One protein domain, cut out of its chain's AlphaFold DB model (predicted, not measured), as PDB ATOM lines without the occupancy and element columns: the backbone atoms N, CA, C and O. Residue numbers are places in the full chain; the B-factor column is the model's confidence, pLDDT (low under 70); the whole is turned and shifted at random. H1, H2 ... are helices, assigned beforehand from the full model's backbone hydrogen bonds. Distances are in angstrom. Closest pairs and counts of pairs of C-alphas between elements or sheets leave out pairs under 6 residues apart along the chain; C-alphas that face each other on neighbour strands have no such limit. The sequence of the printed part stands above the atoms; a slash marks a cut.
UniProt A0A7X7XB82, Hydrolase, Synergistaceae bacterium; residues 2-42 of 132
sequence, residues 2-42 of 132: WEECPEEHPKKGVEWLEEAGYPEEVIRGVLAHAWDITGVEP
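What this domain is: This is residues 2 to 42 of the 132 residues of the protein "Hydrolase" of Synergistaceae bacterium (UniProt A0A7X7XB82). This is a flat helical hairpin: H1 and H2 lie side by side, nearly antiparallel, joined at one end by a tight turn. At the hairpin's open end the short H3 follows H2, and residues 2 to 10, with no named helix, lead into H1. The printed part has 41 residues, with three named helices in the order H1, H2, H3 and no named strand, and its class is all helix. The whole is compact, with a radius of gyration of the C-alphas of 9.8 A and spans of 25 by 24 by 11 A.

Where its parts are: H1 holds residues 11 to 19 and is 12.6 A long from first to last C-alpha, beginning at C-alpha 11 at (-10.071, -9.141, -0.638). H2 holds residues 24 to 32, 12.0 A long, beginning at C-alpha 24 at (-1.465, -19.881, 0.819). H3, residues 35 to 38, measures 5.2 A and ends at C-alpha 38 at (-15.880, -14.390, -0.160).

How they stand to each other: H1 and H2 form a helical hairpin and touch, their closest C-alphas being those of Val 14 and Ile 27, 5.9 A apart. They run opposite ways at a shallow tilt of 6 degrees. H3 is close to H2 but not clearly touching it; their closest C-alphas, those of Leu 31 and Thr 38, are 6.0 A apart. H1 and H3 are also close but not clearly touching, with the C-alphas of Lys 11 and Thr 38 closest at 7.8 A. In H1 and H2 every O i to N i+4 pair is within hydrogen-bond range, while H3 is too short for such a pair and has its 1 O i to N i+3 pair within range.

The domain as a whole: The two C-alphas farthest apart, those of Gly 21 and Asp 36, are 25.4 A apart. The links from H1 to H2 and from H2 to H3 are tight, and the printed part has no cut. The mean pLDDT of the printed part is 92.9, and no printed residue is under 70.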
ATOM      1  N   TRP A   2     -10.140  -3.652   6.913       75.31
ATOM      2  CA  TRP A   2     -11.419  -3.255   7.522       75.31
ATOM      3  C   TRP A   2     -11.549  -1.742   7.785       75.31
ATOM      4  O   TRP A   2     -12.602  -1.160   7.554       75.31
ATOM      5  N   GLU A   3     -10.474  -1.087   8.238       79.50
ATOM      6  CA  GLU A   3     -10.474   0.362   8.509       79.50
ATOM      7  C   GLU A   3     -10.188   1.215   7.261       79.50
ATOM      8  O   GLU A   3     -10.716   2.317   7.129       79.50
ATOM      9  N   GLU A   4      -9.362   0.708   6.341       83.19
ATOM     10  CA  GLU A   4      -8.860   1.469   5.185       83.19
ATOM     11  C   GLU A   4      -9.672   1.239   3.901       83.19
ATOM     12  O   GLU A   4      -9.803   2.137   3.072       83.19
ATOM     13  N   CYS A   5     -10.221   0.037   3.722       84.31
ATOM     14  CA  CYS A   5     -10.961  -0.415   2.542       84.31
ATOM     15  C   CYS A   5     -12.145  -1.323   2.952       84.31
ATOM     16  O   CYS A   5     -12.205  -2.481   2.531       84.31
ATOM     17  N   PRO A   6     -13.095  -0.835   3.775       83.12
ATOM     18  CA  PRO A   6     -14.181  -1.656   4.323       83.12
ATOM     19  C   PRO A   6     -15.053  -2.318   3.249       83.12
ATOM     20  O   PRO A   6     -15.536  -3.428   3.446       83.12
ATOM     21  N   GLU A   7     -15.236  -1.663   2.099       83.88
ATOM     22  CA  GLU A   7     -16.026  -2.190   0.976       83.88
ATOM     23  C   GLU A   7     -15.335  -3.357   0.250       83.88
ATOM     24  O   GLU A   7     -15.988  -4.140  -0.441       83.88
ATOM     25  N   GLU A   8     -14.018  -3.489   0.420       83.25
ATOM     26  CA  GLU A   8     -13.187  -4.502  -0.232       83.25
ATOM     27  C   GLU A   8     -12.688  -5.576   0.745       83.25
ATOM     28  O   GLU A   8     -11.901  -6.442   0.361       83.25
ATOM     29  N   HIS A   9     -13.129  -5.563   2.005       85.81
ATOM     30  CA  HIS A   9     -12.739  -6.579   2.978       85.81
ATOM     31  C   HIS A   9     -13.345  -7.963   2.642       85.81
ATOM     32  O   HIS A   9     -14.524  -8.038   2.289       85.81
ATOM     33  N   PRO A  10     -12.597  -9.082   2.770       91.00
ATOM     34  CA  PRO A  10     -11.168  -9.174   3.083       91.00
ATOM     35  C   PRO A  10     -10.250  -9.193   1.845       91.00
ATOM     36  O   PRO A  10      -9.045  -9.413   1.962       91.00
ATOM     37  N   LYS A  11     -10.802  -9.013   0.637       89.94
ATOM     38  CA  LYS A  11     -10.071  -9.141  -0.638       89.94
ATOM     39  C   LYS A  11      -8.847  -8.236  -0.684       89.94
ATOM     40  O   LYS A  11      -7.782  -8.689  -1.088       89.94
ATOM     41  N   LYS A  12      -8.969  -6.993  -0.205       92.06
ATOM     42  CA  LYS A  12      -7.829  -6.075  -0.193       92.06
ATOM     43  C   LYS A  12      -6.712  -6.526   0.751       92.06
ATOM     44  O   LYS A  12      -5.540  -6.419   0.407       92.06
ATOM     45  N   GLY A  13      -7.068  -7.069   1.917       93.19
ATOM     46  CA  GLY A  13      -6.097  -7.657   2.841       93.19
ATOM     47  C   GLY A  13      -5.383  -8.868   2.240       93.19
ATOM     48  O   GLY A  13      -4.183  -9.031   2.441       93.19
ATOM     49  N   VAL A  14      -6.093  -9.679   1.455       94.62
ATOM     50  CA  VAL A  14      -5.520 -10.824   0.735       94.62
ATOM     51  C   VAL A  14      -4.480 -10.388  -0.291       94.62
ATOM     52  O   VAL A  14      -3.387 -10.947  -0.277       94.62
ATOM     53  N   GLU A  15      -4.760  -9.358  -1.094       94.31
ATOM     54  CA  GLU A  15      -3.779  -8.809  -2.046       94.31
ATOM     55  C   GLU A  15      -2.472  -8.412  -1.337       94.31
ATOM     56  O   GLU A  15      -1.382  -8.761  -1.782       94.31
ATOM     57  N   TRP A  16      -2.565  -7.745  -0.182       95.31
ATOM     58  CA  TRP A  16      -1.384  -7.353   0.593       95.31
ATOM     59  C   TRP A  16      -0.613  -8.546   1.165       95.31
ATOM     60  O   TRP A  16       0.617  -8.530   1.200       95.31
ATOM     61  N   LEU A  17      -1.317  -9.583   1.625       96.19
ATOM     62  CA  LEU A  17      -0.695 -10.804   2.143       96.19
ATOM     63  C   LEU A  17       0.017 -11.586   1.033       96.19
ATOM     64  O   LEU A  17       1.112 -12.104   1.261       96.19
ATOM     65  N   GLU A  18      -0.572 -11.635  -0.162       96.31
ATOM     66  CA  GLU A  18       0.040 -12.217  -1.359       96.31
ATOM     67  C   GLU A  18       1.313 -11.460  -1.757       96.31
ATOM     68  O   GLU A  18       2.367 -12.077  -1.924       96.31
ATOM     69  N   GLU A  19       1.258 -10.127  -1.830       97.00
ATOM     70  CA  GLU A  19       2.419  -9.275  -2.132       97.00
ATOM     71  C   GLU A  19       3.546  -9.423  -1.096       97.00
ATOM     72  O   GLU A  19       4.728  -9.404  -1.447       97.00
ATOM     73  N   ALA A  20       3.192  -9.615   0.176       97.44
ATOM     74  CA  ALA A  20       4.137  -9.851   1.264       97.44
ATOM     75  C   ALA A  20       4.674 -11.298   1.323       97.44
ATOM     76  O   ALA A  20       5.550 -11.587   2.141       97.44
ATOM     77  N   GLY A  21       4.185 -12.206   0.469       97.56
ATOM     78  CA  GLY A  21       4.660 -13.588   0.376       97.56
ATOM     79  C   GLY A  21       4.191 -14.499   1.512       97.56
ATOM     80  O   GLY A  21       4.908 -15.436   1.876       97.56
ATOM     81  N   TYR A  22       3.018 -14.235   2.100       97.75
ATOM     82  CA  TYR A  22       2.444 -15.114   3.119       97.75
ATOM     83  C   TYR A  22       2.039 -16.482   2.539       97.75
ATOM     84  O   TYR A  22       1.705 -16.586   1.357       97.75
ATOM     85  N   PRO A  23       2.031 -17.551   3.360       97.50
ATOM     86  CA  PRO A  23       1.599 -18.872   2.918       97.50
ATOM     87  C   PRO A  23       0.147 -18.892   2.424       97.50
ATOM     88  O   PRO A  23      -0.728 -18.253   3.011       97.50
ATOM     89  N   GLU A  24      -0.126 -19.715   1.408       96.00
ATOM     90  CA  GLU A  24      -1.465 -19.881   0.819       96.00
ATOM     91  C   GLU A  24      -2.518 -20.293   1.859       96.00
ATOM     92  O   GLU A  24      -3.653 -19.824   1.815       96.00
ATOM     93  N   GLU A  25      -2.141 -21.113   2.845       96.00
ATOM     94  CA  GLU A  25      -3.039 -21.512   3.935       96.00
ATOM     95  C   GLU A  25      -3.518 -20.316   4.771       96.00
ATOM     96  O   GLU A  25      -4.691 -20.256   5.137       96.00
ATOM     97  N   VAL A  26      -2.648 -19.331   5.024       96.56
ATOM     98  CA  VAL A  26      -2.991 -18.120   5.783       96.56
ATOM     99  C   VAL A  26      -3.926 -17.245   4.959       96.56
ATOM    100  O   VAL A  26      -4.974 -16.836   5.453       96.56
ATOM    101  N   ILE A  27      -3.585 -17.015   3.689       97.56
ATOM    102  CA  ILE A  27      -4.407 -16.241   2.752       97.56
ATOM    103  C   ILE A  27      -5.803 -16.857   2.625       97.56
ATOM    104  O   ILE A  27      -6.818 -16.166   2.730       97.56
ATOM    105  N   ARG A  28      -5.875 -18.181   2.475       97.44
ATOM    106  CA  ARG A  28      -7.144 -18.897   2.407       97.44
ATOM    107  C   ARG A  28      -7.920 -18.820   3.722       97.44
ATOM    108  O   ARG A  28      -9.136 -18.657   3.674       97.44
ATOM    109  N   GLY A  29      -7.243 -18.873   4.868       97.75
ATOM    110  CA  GLY A  29      -7.843 -18.625   6.180       97.75
ATOM    111  C   GLY A  29      -8.516 -17.252   6.273       97.75
ATOM    112  O   GLY A  29      -9.649 -17.170   6.739       97.75
ATOM    113  N   VAL A  30      -7.862 -16.209   5.751       96.69
ATOM    114  CA  VAL A  30      -8.391 -14.832   5.673       96.69
ATOM    115  C   VAL A  30      -9.542 -14.699   4.665       96.69
ATOM    116  O   VAL A  30     -10.406 -13.840   4.783       96.69
ATOM    117  N   LEU A  31      -9.618 -15.552   3.648       96.88
ATOM    118  CA  LEU A  31     -10.824 -15.606   2.822       96.88
ATOM    119  C   LEU A  31     -11.959 -16.333   3.551       96.88
ATOM    120  O   LEU A  31     -13.109 -15.895   3.501       96.88
ATOM    121  N   ALA A  32     -11.639 -17.437   4.224       97.50
ATOM    122  CA  ALA A  32     -12.606 -18.318   4.863       97.50
ATOM    123  C   ALA A  32     -13.258 -17.710   6.114       97.50
ATOM    124  O   ALA A  32     -14.413 -18.030   6.393       97.50
ATOM    125  N   HIS A  33     -12.581 -16.823   6.861       95.88
ATOM    126  CA  HIS A  33     -13.206 -16.173   8.027       95.88
ATOM    127  C   HIS A  33     -14.401 -15.303   7.621       95.88
ATOM    128  O   HIS A  33     -15.370 -15.206   8.365       95.88
ATOM    129  N   ALA A  34     -14.376 -14.752   6.406       94.38
ATOM    130  CA  ALA A  34     -15.465 -13.978   5.824       94.38
ATOM    131  C   ALA A  34     -16.244 -14.781   4.768       94.38
ATOM    132  O   ALA A  34     -16.551 -14.259   3.694       94.38
ATOM    133  N   TRP A  35     -16.564 -16.050   5.053       94.94
ATOM    134  CA  TRP A  35     -17.227 -16.962   4.108       94.94
ATOM    135  C   TRP A  35     -18.437 -16.331   3.398       94.94
ATOM    136  O   TRP A  35     -18.532 -16.402   2.173       94.94
ATOM    137  N   ASP A  36     -19.324 -15.650   4.124       90.06
ATOM    138  CA  ASP A  36     -20.536 -15.057   3.537       90.06
ATOM    139  C   ASP A  36     -20.237 -13.932   2.520       90.06
ATOM    140  O   ASP A  36     -21.081 -13.606   1.687       90.06
ATOM    141  N   ILE A  37     -19.028 -13.360   2.557       90.50
ATOM    142  CA  ILE A  37     -18.555 -12.306   1.649       90.50
ATOM    143  C   ILE A  37     -17.743 -12.905   0.493       90.50
ATOM    144  O   ILE A  37     -17.878 -12.494  -0.661       90.50
ATOM    145  N   THR A  38     -16.865 -13.861   0.795       94.25
ATOM    146  CA  THR A  38     -15.880 -14.390  -0.160       94.25
ATOM    147  C   THR A  38     -16.377 -15.616  -0.918       94.25
ATOM    148  O   THR A  38     -15.836 -15.939  -1.976       94.25
ATOM    149  N   GLY A  39     -17.381 -16.320  -0.390       95.25
ATOM    150  CA  GLY A  39     -17.828 -17.625  -0.878       95.25
ATOM    151  C   GLY A  39     -16.861 -18.771  -0.558       95.25
ATOM    152  O   GLY A  39     -17.108 -19.906  -0.969       95.25
ATOM    153  N   VAL A  40     -15.774 -18.510   0.173       97.06
ATOM    154  CA  VAL A  40     -14.780 -19.523   0.539       97.06
ATOM    155  C   VAL A  40     -15.216 -20.232   1.816       97.06
ATOM    156  O   VAL A  40     -15.118 -19.685   2.906       97.06
ATOM    157  N   GLU A  41     -15.700 -21.464   1.675       97.56
ATOM    158  CA  GLU A  41     -16.124 -22.277   2.817       97.56
ATOM    159  C   GLU A  41     -14.931 -22.715   3.695       97.56
ATOM    160  O   GLU A  41     -13.928 -23.200   3.152       97.56
ATOM    161  N   PRO A  42     -15.035 -22.609   5.039       98.00
ATOM    162  CA  PRO A  42     -14.059 -23.159   5.974       98.00
ATOM    163  C   PRO A  42     -14.046 -24.694   5.961       98.00
ATOM    164  O   PRO A  42     -14.973 -25.369   6.410       98.00
TER     165      PRO A  42